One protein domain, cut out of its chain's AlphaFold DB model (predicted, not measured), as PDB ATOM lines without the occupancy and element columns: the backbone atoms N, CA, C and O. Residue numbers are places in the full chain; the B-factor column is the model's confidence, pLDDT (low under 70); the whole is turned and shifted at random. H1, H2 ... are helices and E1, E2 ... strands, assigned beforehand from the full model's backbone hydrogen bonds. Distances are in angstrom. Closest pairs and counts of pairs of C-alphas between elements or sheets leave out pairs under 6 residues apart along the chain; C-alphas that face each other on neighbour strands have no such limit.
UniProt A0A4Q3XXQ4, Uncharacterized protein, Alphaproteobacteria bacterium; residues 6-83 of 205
ATOM      1  N   SER A   6     296.529 200.983 281.228       94.00
ATOM      2  CA  SER A   6     296.570 201.790 280.012       94.00
ATOM      3  C   SER A   6     297.332 203.072 280.299       94.00
ATOM      4  O   SER A   6     296.855 203.911 281.061       94.00
ATOM      5  N   PHE A   7     298.485 203.235 279.662       94.62
ATOM      6  CA  PHE A   7     299.260 204.468 279.694       94.62
ATOM      7  C   PHE A   7     299.259 205.046 278.286       94.62
ATOM      8  O   PHE A   7     299.725 204.394 277.355       94.62
ATOM      9  N   SER A   8     298.669 206.221 278.108       92.00
ATOM     10  CA  SER A   8     298.612 206.907 276.818       92.00
ATOM     11  C   SER A   8     298.086 208.324 276.986       92.00
ATOM     12  O   SER A   8     297.166 208.527 277.777       92.00
ATOM     13  N   ASP A   9     298.552 209.236 276.140       90.75
ATOM     14  CA  ASP A   9     297.918 210.533 275.902       90.75
ATOM     15  C   ASP A   9     297.568 210.655 274.404       90.75
ATOM     16  O   ASP A   9     298.398 211.083 273.595       90.75
ATOM     17  N   PRO A  10     296.354 210.228 273.997       86.75
ATOM     18  CA  PRO A  10     295.929 210.296 272.601       86.75
ATOM     19  C   PRO A  10     295.891 211.726 272.047       86.75
ATOM     20  O   PRO A  10     296.083 211.916 270.847       86.75
ATOM     21  N   GLU A  11     295.646 212.728 272.897       89.88
ATOM     22  CA  GLU A  11     295.593 214.128 272.476       89.88
ATOM     23  C   GLU A  11     296.994 214.668 272.179       89.88
ATOM     24  O   GLU A  11     297.179 215.358 271.174       89.88
ATOM     25  N   ALA A  12     297.988 214.338 273.011       90.44
ATOM     26  CA  ALA A  12     299.394 214.640 272.742       90.44
ATOM     27  C   ALA A  12     299.864 213.973 271.443       90.44
ATOM     28  O   ALA A  12     300.382 214.655 270.552       90.44
ATOM     29  N   GLY A  13     299.560 212.685 271.262       88.50
ATOM     30  CA  GLY A  13     299.898 211.960 270.037       88.50
ATOM     31  C   GLY A  13     299.266 212.544 268.777       88.50
ATOM     32  O   GLY A  13     299.924 212.629 267.741       88.50
ATOM     33  N   ALA A  14     298.015 213.009 268.857       89.62
ATOM     34  CA  ALA A  14     297.339 213.680 267.745       89.62
ATOM     35  C   ALA A  14     298.025 214.996 267.332       89.62
ATOM     36  O   ALA A  14     297.910 215.415 266.181       89.62
ATOM     37  N   ARG A  15     298.771 215.633 268.245       93.94
ATOM     38  CA  ARG A  15     299.598 216.822 267.974       93.94
ATOM     39  C   ARG A  15     301.046 216.482 267.597       93.94
ATOM     40  O   ARG A  15     301.837 217.396 267.384       93.94
ATOM     41  N   GLY A  16     301.393 215.197 267.502       91.94
ATOM     42  CA  GLY A  16     302.747 214.727 267.201       91.94
ATOM     43  C   GLY A  16     303.702 214.733 268.396       91.94
ATOM     44  O   GLY A  16     304.905 214.573 268.201       91.94
ATOM     45  N   ASP A  17     303.190 214.912 269.615       94.75
ATOM     46  CA  ASP A  17     303.975 214.754 270.835       94.75
ATOM     47  C   ASP A  17     303.946 213.288 271.274       94.75
ATOM     48  O   ASP A  17     302.928 212.761 271.723       94.75
ATOM     49  N   PHE A  18     305.090 212.627 271.104       95.81
ATOM     50  CA  PHE A  18     305.299 211.235 271.485       95.81
ATOM     51  C   PHE A  18     306.222 211.117 272.698       95.81
ATOM     52  O   PHE A  18     306.962 210.143 272.816       95.81
ATOM     53  N   SER A  19     306.248 212.112 273.582       95.69
ATOM     54  CA  SER A  19     307.037 212.035 274.810       95.69
ATOM     55  C   SER A  19     306.588 210.849 275.686       95.69
ATOM     56  O   SER A  19     305.405 210.492 275.678       95.69
ATOM     57  N   PRO A  20     307.505 210.193 276.427       95.56
ATOM     58  CA  PRO A  20     307.130 209.145 277.370       95.56
ATOM     59  C   PRO A  20     306.109 209.635 278.406       95.56
ATOM     60  O   PRO A  20     306.334 210.640 279.073       95.56
ATOM     61  N   ASN A  21     305.023 208.879 278.575       93.88
ATOM     62  CA  ASN A  21     303.999 209.105 279.600       93.88
ATOM     63  C   ASN A  21     304.201 208.213 280.834       93.88
ATOM     64  O   ASN A  21     303.642 208.485 281.894       93.88
ATOM     65  N   VAL A  22     304.978 207.135 280.696       96.12
ATOM     66  CA  VAL A  22     305.346 206.236 281.793       96.12
ATOM     67  C   VAL A  22     306.784 205.741 281.605       96.12
ATOM     68  O   VAL A  22     307.111 205.236 280.526       96.12
ATOM     69  N   PRO A  23     307.664 205.861 282.615       97.00
ATOM     70  CA  PRO A  23     308.992 205.256 282.575       97.00
ATOM     71  C   PRO A  23     308.912 203.729 282.528       97.00
ATOM     72  O   PRO A  23     308.079 203.122 283.204       97.00
ATOM     73  N   PHE A  24     309.820 203.073 281.802       97.56
ATOM     74  CA  PHE A  24     309.829 201.605 281.747       97.56
ATOM     75  C   PHE A  24     310.079 200.965 283.118       97.56
ATOM     76  O   PHE A  24     309.515 199.915 283.419       97.56
ATOM     77  N   ALA A  25     310.855 201.626 283.980       95.44
ATOM     78  CA  ALA A  25     311.116 201.180 285.349       95.44
ATOM     79  C   ALA A  25     309.862 201.160 286.247       95.44
ATOM     80  O   ALA A  25     309.850 200.475 287.269       95.44
ATOM     81  N   GLU A  26     308.808 201.893 285.882       95.31
ATOM     82  CA  GLU A  26     307.544 201.918 286.625       95.31
ATOM     83  C   GLU A  26     306.559 200.840 286.156       95.31
ATOM     84  O   GLU A  26     305.558 200.576 286.832       95.31
ATOM     85  N   LEU A  27     306.852 200.163 285.038       94.38
ATOM     86  CA  LEU A  27     306.061 199.031 284.574       94.38
ATOM     87  C   LEU A  27     306.262 197.858 285.535       94.38
ATOM     88  O   LEU A  27     307.309 197.213 285.576       94.38
ATOM     89  N   ARG A  28     305.228 197.555 286.318       93.06
ATOM     90  CA  ARG A  28     305.218 196.437 287.272       93.06
ATOM     91  C   ARG A  28     304.990 195.111 286.548       93.06
ATOM     92  O   ARG A  28     303.933 194.494 286.690       93.06
ATOM     93  N   LEU A  29     305.961 194.715 285.730       96.00
ATOM     94  CA  LEU A  29     305.921 193.469 284.972       96.00
ATOM     95  C   LEU A  29     306.034 192.260 285.912       96.00
ATOM     96  O   LEU A  29     306.784 192.257 286.887       96.00
ATOM     97  N   THR A  30     305.280 191.217 285.598       96.50
ATOM     98  CA  THR A  30     305.343 189.888 286.206       96.50
ATOM     99  C   THR A  30     305.631 188.869 285.105       96.50
ATOM    100  O   THR A  30     305.395 189.171 283.937       96.50
ATOM    101  N   PRO A  31     306.042 187.629 285.427       96.94
ATOM    102  CA  PRO A  31     306.246 186.582 284.417       96.94
ATOM    103  C   PRO A  31     305.007 186.226 283.575       96.94
ATOM    104  O   PRO A  31     305.099 185.436 282.644       96.94
ATOM    105  N   MET A  32     303.827 186.754 283.915       96.31
ATOM    106  CA  MET A  32     302.590 186.565 283.152       96.31
ATOM    107  C   MET A  32     302.177 187.810 282.370       96.31
ATOM    108  O   MET A  32     301.173 187.761 281.660       96.31
ATOM    109  N   SER A  33     302.902 188.925 282.502       97.62
ATOM    110  CA  SER A  33     302.540 190.155 281.815       97.62
ATOM    111  C   SER A  33     302.569 189.966 280.309       97.62
ATOM    112  O   SER A  33     303.522 189.418 279.752       97.62
ATOM    113  N   VAL A  34     301.528 190.483 279.667       98.50
ATOM    114  CA  VAL A  34     301.466 190.664 278.223       98.50
ATOM    115  C   VAL A  34     301.026 192.079 277.898       98.50
ATOM    116  O   VAL A  34     300.333 192.723 278.692       98.50
ATOM    117  N   GLY A  35     301.414 192.568 276.731       97.81
ATOM    118  CA  GLY A  35     301.108 193.934 276.346       97.81
ATOM    119  C   GLY A  35     301.757 194.356 275.044       97.81
ATOM    120  O   GLY A  35     302.481 193.592 274.406       97.81
ATOM    121  N   TYR A  36     301.463 195.587 274.665       98.50
ATOM    122  CA  TYR A  36     301.899 196.196 273.420       98.50
ATOM    123  C   TYR A  36     301.924 197.715 273.549       98.50
ATOM    124  O   TYR A  36     301.284 198.282 274.439       98.50
ATOM    125  N   GLY A  37     302.638 198.380 272.648       97.44
ATOM    126  CA  GLY A  37     302.646 199.832 272.591       97.44
ATOM    127  C   GLY A  37     303.783 200.412 271.764       97.44
ATOM    128  O   GLY A  37     304.373 199.734 270.930       97.44
ATOM    129  N   ALA A  38     304.120 201.665 272.049       97.31
ATOM    130  CA  ALA A  38     305.220 202.379 271.420       97.31
ATOM    131  C   ALA A  38     306.056 203.127 272.467       97.31
ATOM    132  O   ALA A  38     305.523 203.797 273.363       97.31
ATOM    133  N   ALA A  39     307.378 203.034 272.330       97.81
ATOM    134  CA  ALA A  39     308.322 203.783 273.148       97.81
ATOM    135  C   ALA A  39     308.217 205.297 272.889       97.81
ATOM    136  O   ALA A  39     307.619 205.745 271.905       97.81
ATOM    137  N   GLY A  40     308.817 206.098 273.770       97.31
ATOM    138  CA  GLY A  40     308.979 207.537 273.571       97.31
ATOM    139  C   GLY A  40     309.575 207.876 272.202       97.31
ATOM    140  O   GLY A  40     310.388 207.133 271.651       97.31
ATOM    141  N   GLY A  41     309.118 208.975 271.607       95.81
ATOM    142  CA  GLY A  41     309.457 209.382 270.245       95.81
ATOM    143  C   GLY A  41     308.986 208.407 269.161       95.81
ATOM    144  O   GLY A  41     309.342 208.593 268.001       95.81
ATOM    145  N   ARG A  42     308.227 207.358 269.524       95.88
ATOM    146  CA  ARG A  42     307.998 206.159 268.701       95.88
ATOM    147  C   ARG A  42     309.310 205.517 268.239       95.88
ATOM    148  O   ARG A  42     309.397 205.032 267.115       95.88
ATOM    149  N   GLY A  43     310.341 205.548 269.085       96.25
ATOM    150  CA  GLY A  43     311.668 205.036 268.736       96.25
ATOM    151  C   GLY A  43     311.731 203.512 268.601       96.25
ATOM    152  O   GLY A  43     312.526 203.013 267.812       96.25
ATOM    153  N   ASP A  44     310.872 202.793 269.326       98.12
ATOM    154  CA  ASP A  44     310.764 201.335 269.315       98.12
ATOM    155  C   ASP A  44     309.285 200.914 269.399       98.12
ATOM    156  O   ASP A  44     308.473 201.553 270.080       98.12
ATOM    157  N   GLU A  45     308.953 199.817 268.724       98.31
ATOM    158  CA  GLU A  45     307.724 199.056 268.916       98.31
ATOM    159  C   GLU A  45     307.855 198.245 270.210       98.31
ATOM    160  O   GLU A  45     308.855 197.550 270.415       98.31
ATOM    161  N   ILE A  46     306.851 198.321 271.082       98.69
ATOM    162  CA  ILE A  46     306.822 197.580 272.345       98.69
ATOM    163  C   ILE A  46     305.996 196.314 272.166       98.69
ATOM    164  O   ILE A  46     304.827 196.374 271.793       98.69
ATOM    165  N   THR A  47     306.564 195.176 272.554       98.81
ATOM    166  CA  THR A  47     305.812 193.940 272.788       98.81
ATOM    167  C   THR A  47     306.203 193.365 274.141       98.81
ATOM    168  O   THR A  47     307.385 193.234 274.434       98.81
ATOM    169  N   ILE A  48     305.230 193.013 274.980       98.75
ATOM    170  CA  ILE A  48     305.488 192.374 276.276       98.75
ATOM    171  C   ILE A  48     304.997 190.932 276.205       98.75
ATOM    172  O   ILE A  48     303.812 190.699 275.962       98.75
ATOM    173  N   VAL A  49     305.897 189.973 276.429       98.50
ATOM    174  CA  VAL A  49     305.596 188.533 276.441       98.50
ATOM    175  C   VAL A  49     306.230 187.910 277.671       98.50
ATOM    176  O   VAL A  49     307.423 188.072 277.898       98.50
ATOM    177  N   ASP A  50     305.432 187.193 278.461       97.44
ATOM    178  CA  ASP A  50     305.891 186.452 279.642       97.44
ATOM    179  C   ASP A  50     306.744 187.327 280.600       97.44
ATOM    180  O   ASP A  50     307.728 186.885 281.193       97.44
ATOM    181  N   GLY A  51     306.367 188.607 280.736       97.62
ATOM    182  CA  GLY A  51     307.068 189.590 281.574       97.62
ATOM    183  C   GLY A  51     308.299 190.250 280.963       97.62
ATOM    184  O   GLY A  51     308.880 191.130 281.594       97.62
ATOM    185  N   VAL A  52     308.693 189.868 279.750       98.31
ATOM    186  CA  VAL A  52     309.834 190.448 279.040       98.31
ATOM    187  C   VAL A  52     309.357 191.591 278.153       98.31
ATOM    188  O   VAL A  52     308.448 191.416 277.343       98.31
ATOM    189  N   LEU A  53     309.972 192.764 278.311       98.44
ATOM    190  CA  LEU A  53     309.750 193.930 277.461       98.44
ATOM    191  C   LEU A  53     310.663 193.846 276.233       98.44
ATOM    192  O   LEU A  53     311.857 194.096 276.348       98.44
ATOM    193  N   HIS A  54     310.103 193.520 275.074       98.69
ATOM    194  CA  HIS A  54     310.802 193.555 273.792       98.69
ATOM    195  C   HIS A  54     310.643 194.930 273.148       98.69
ATOM    196  O   HIS A  54     309.519 195.409 272.961       98.69
ATOM    197  N   LEU A  55     311.771 195.540 272.801       98.62
ATOM    198  CA  LEU A  55     311.864 196.828 272.123       98.62
ATOM    199  C   LEU A  55     312.503 196.591 270.761       98.62
ATOM    200  O   LEU A  55     313.679 196.224 270.682       98.62
ATOM    201  N   ALA A  56     311.721 196.761 269.699       98.31
ATOM    202  CA  ALA A  56     312.163 196.483 268.340       98.31
ATOM    203  C   ALA A  56     312.028 197.708 267.437       98.31
ATOM    204  O   ALA A  56     311.041 198.440 267.489       98.31
ATOM    205  N   ARG A  57     313.003 197.905 266.551       97.75
ATOM    206  CA  ARG A  57     312.981 198.976 265.544       97.75
ATOM    207  C   ARG A  57     313.684 198.560 264.255       97.75
ATOM    208  O   ARG A  57     314.583 197.715 264.303       97.75
ATOM    209  N   PRO A  58     313.331 199.154 263.105       96.88
ATOM    210  CA  PRO A  58     314.091 198.994 261.875       96.88
ATOM    211  C   PRO A  58     315.520 199.523 262.049       96.88
ATOM    212  O   PRO A  58     315.726 200.574 262.654       96.88
ATOM    213  N   ASN A  59     316.505 198.826 261.483       92.75
ATOM    214  CA  ASN A  59     317.914 199.254 261.484       92.75
ATOM    215  C   ASN A  59     318.463 199.513 260.061       92.75
ATOM    216  O   ASN A  59     319.671 199.659 259.876       92.75
ATOM    217  N   GLY A  60     317.573 199.607 259.064       84.31
ATOM    218  CA  GLY A  60     317.901 199.832 257.654       84.31
ATOM    219  C   GLY A  60     317.829 198.564 256.793       84.31
ATOM    220  O   GLY A  60     317.735 197.454 257.300       84.31
ATOM    221  N   ALA A  61     317.819 198.735 255.464       80.38
ATOM    222  CA  ALA A  61     317.880 197.650 254.466       80.38
ATOM    223  C   ALA A  61     316.881 196.480 254.658       80.38
ATOM    224  O   ALA A  61     317.172 195.350 254.274       80.38
ATOM    225  N   GLY A  62     315.703 196.740 255.239       83.25
ATOM    226  CA  GLY A  62     314.709 195.695 255.513       83.25
ATOM    227  C   GLY A  62     315.081 194.765 256.672       83.25
ATOM    228  O   GLY A  62     314.584 193.646 256.733       83.25
ATOM    229  N   SER A  63     315.947 195.211 257.583       91.62
ATOM    230  CA  SER A  63     316.310 194.507 258.812       91.62
ATOM    231  C   SER A  63     315.813 195.267 260.052       91.62
ATOM    232  O   SER A  63     315.257 196.371 259.971       91.62
ATOM    233  N   TYR A  64     315.966 194.633 261.208       96.12
ATOM    234  CA  TYR A  64     315.511 195.105 262.505       96.12
ATOM    235  C   TYR A  64     316.569 194.840 263.574       96.12
ATOM    236  O   TYR A  64     317.400 193.938 263.461       96.12
ATOM    237  N   SER A  65     316.517 195.636 264.634       96.19
ATOM    238  CA  SER A  65     317.205 195.373 265.893       96.19
ATOM    239  C   SER A  65     316.176 195.167 266.990       96.19
ATOM    240  O   SER A  65     315.177 195.888 267.027       96.19
ATOM    241  N   GLU A  66     316.462 194.244 267.897       97.50
ATOM    242  CA  GLU A  66     315.683 194.000 269.102       97.50
ATOM    243  C   GLU A  66     316.584 194.136 270.330       97.50
ATOM    244  O   GLU A  66     317.798 193.915 270.264       97.50
ATOM    245  N   ARG A  67     315.986 194.567 271.438       97.69
ATOM    246  CA  ARG A  67     316.599 194.536 272.763       97.69
ATOM    247  C   ARG A  67     315.530 194.315 273.826       97.69
ATOM    248  O   ARG A  67     314.403 194.788 273.695       97.69
ATOM    249  N   THR A  68     315.951 193.723 274.939       97.88
ATOM    250  CA  THR A  68     315.119 193.529 276.141       97.88
ATOM    251  C   THR A  68     315.532 194.402 277.326       97.88
ATOM    252  O   THR A  68     314.948 194.333 278.406       97.88
ATOM    253  N   THR A  69     316.553 195.240 277.139       96.69
ATOM    254  CA  THR A  69     317.083 196.155 278.156       96.69
ATOM    255  C   THR A  69     316.831 197.606 277.774       96.69
ATOM    256  O   THR A  69     316.922 197.968 276.597       96.69
ATOM    257  N   PHE A  70     316.613 198.453 278.776       95.81
ATOM    258  CA  PHE A  70     316.372 199.887 278.625       95.81
ATOM    259  C   PHE A  70     317.197 200.711 279.617       95.81
ATOM    260  O   PHE A  70     317.593 200.214 280.672       95.81
ATOM    261  N   GLN A  71     317.464 201.966 279.264       93.75
ATOM    262  CA  GLN A  71     318.039 202.964 280.162       93.75
ATOM    263  C   GLN A  71     316.964 203.532 281.096       93.75
ATOM    264  O   GLN A  71     315.773 203.515 280.788       93.75
ATOM    265  N   SER A  72     317.372 204.033 282.262       88.88
ATOM    266  CA  SER A  72     316.452 204.471 283.323       88.88
ATOM    267  C   SER A  72     315.567 205.666 282.957       88.88
ATOM    268  O   SER A  72     314.556 205.889 283.615       88.88
ATOM    269  N   ASP A  73     315.967 206.451 281.960       90.56
ATOM    270  CA  ASP A  73     315.246 207.615 281.441       90.56
ATOM    271  C   ASP A  73     314.332 207.278 280.251       90.56
ATOM    272  O   ASP A  73     313.593 208.140 279.774       90.56
ATOM    273  N   GLU A  74     314.340 206.030 279.782       97.38
ATOM    274  CA  GLU A  74     313.442 205.573 278.731       97.38
ATOM    275  C   GLU A  74     312.045 205.225 279.268       97.38
ATOM    276  O   GLU A  74     311.849 204.795 280.412       97.38
ATOM    277  N   GLY A  75     311.044 205.353 278.399       97.88
ATOM    278  CA  GLY A  75     309.667 205.033 278.740       97.88
ATOM    279  C   GLY A  75     308.762 204.864 277.530       97.88
ATOM    280  O   GLY A  75     309.164 205.072 276.382       97.88
ATOM    281  N   ALA A  76     307.515 204.495 277.801       97.81
ATOM    282  CA  ALA A  76     306.485 204.338 276.790       97.81
ATOM    283  C   ALA A  76     305.731 205.654 276.587       97.81
ATOM    284  O   ALA A  76     305.245 206.258 277.544       97.81
ATOM    285  N   TYR A  77     305.573 206.068 275.330       95.81
ATOM    286  CA  TYR A  77     304.554 207.053 274.966       95.81
ATOM    287  C   TYR A  77     303.161 206.434 275.139       95.81
ATOM    288  O   TYR A  77     302.249 207.049 275.693       95.81
ATOM    289  N   MET A  78     303.013 205.184 274.705       95.81
ATOM    290  CA  MET A  78     301.794 204.415 274.885       95.81
ATOM    291  C   MET A  78     302.144 202.974 275.228       95.81
ATOM    292  O   MET A  78     302.980 202.375 274.558       95.81
ATOM    293  N   VAL A  79     301.493 202.407 276.240       97.06
ATOM    294  CA  VAL A  79     301.525 200.966 276.500       97.06
ATOM    295  C   VAL A  79     300.199 200.498 277.093       97.06
ATOM    296  O   VAL A  79     299.640 201.114 278.003       97.06
ATOM    297  N   GLN A  80     299.681 199.402 276.545       96.88
ATOM    298  CA  GLN A  80     298.572 198.635 277.096       96.88
ATOM    299  C   GLN A  80     299.145 197.331 277.636       96.88
ATOM    300  O   GLN A  80     299.750 196.566 276.882       96.88
ATOM    301  N   MET A  81     298.967 197.057 278.925       96.06
ATOM    302  CA  MET A  81     299.447 195.810 279.512       96.06
ATOM    303  C   MET A  81     298.460 195.218 280.506       96.06
ATOM    304  O   MET A  81     297.705 195.914 281.185       96.06
ATOM    305  N   VAL A  82     298.510 193.901 280.627       96.38
ATOM    306  CA  VAL A  82     297.783 193.142 281.638       96.38
ATOM    307  C   VAL A  82     298.768 192.188 282.282       96.38
ATOM    308  O   VAL A  82     299.582 191.577 281.597       96.38
ATOM    309  N   SER A  83     298.663 192.027 283.597       95.75
ATOM    310  CA  SER A  83     299.392 191.000 284.343       95.75
ATOM    311  C   SER A  83     298.376 190.056 284.982       95.75
ATOM    312  O   SER A  83     297.941 190.314 286.110       95.75
TER     313      SER A  83
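Overview. This is residues 6 to 83 of the 205 residues of an uncharacterized protein of Alphaproteobacteria bacterium (UniProt A0A4Q3XXQ4). One strongly twisted antiparallel sheet, in order E4, E3, E2, E1, E5, has the E3-E4 hairpin at one edge and small helix H1 beyond the other. Unnamed residues 15 to 33 join H1 to E1. The 78 printed residues, 38 in named elements, run H1, E1, E2, E3, E4, E5: mostly strand, compact, radius of gyration of the C-alphas 12.3 A, spans 33 by 33 by 20 A.

Along the chain. H1 is residues 10 to 14, from C-alpha 10 at (295.929, 210.296, 272.601). E1 is 34 to 39, E2 45 to 49, E3 52 to 60, 24.7 A long, E4 63 to 67, and E5 75 to 82, 17.1 A, ending at (297.783, 193.142, 281.638).

Arrangement. H1, its O i to N i+4 pair within hydrogen-bond range, only grazes the sheet. E1 to E4 form a meander, each strand the antiparallel neighbour of the one before: N 46 and O 37, 2.9 A; N 54 and O 47, 2.8 A; N 65 and O 57, 2.9 A. E5 bends by 90 degrees at residue 78 and pairs with E1, N 38 and O 78, 2.8 A.

Size, cuts and confidence. C-alphas 61 and 83 are farthest apart, 35.8 A. The printed part has no cut; the link H1 to E1 is long. No printed residue is under pLDDT 70.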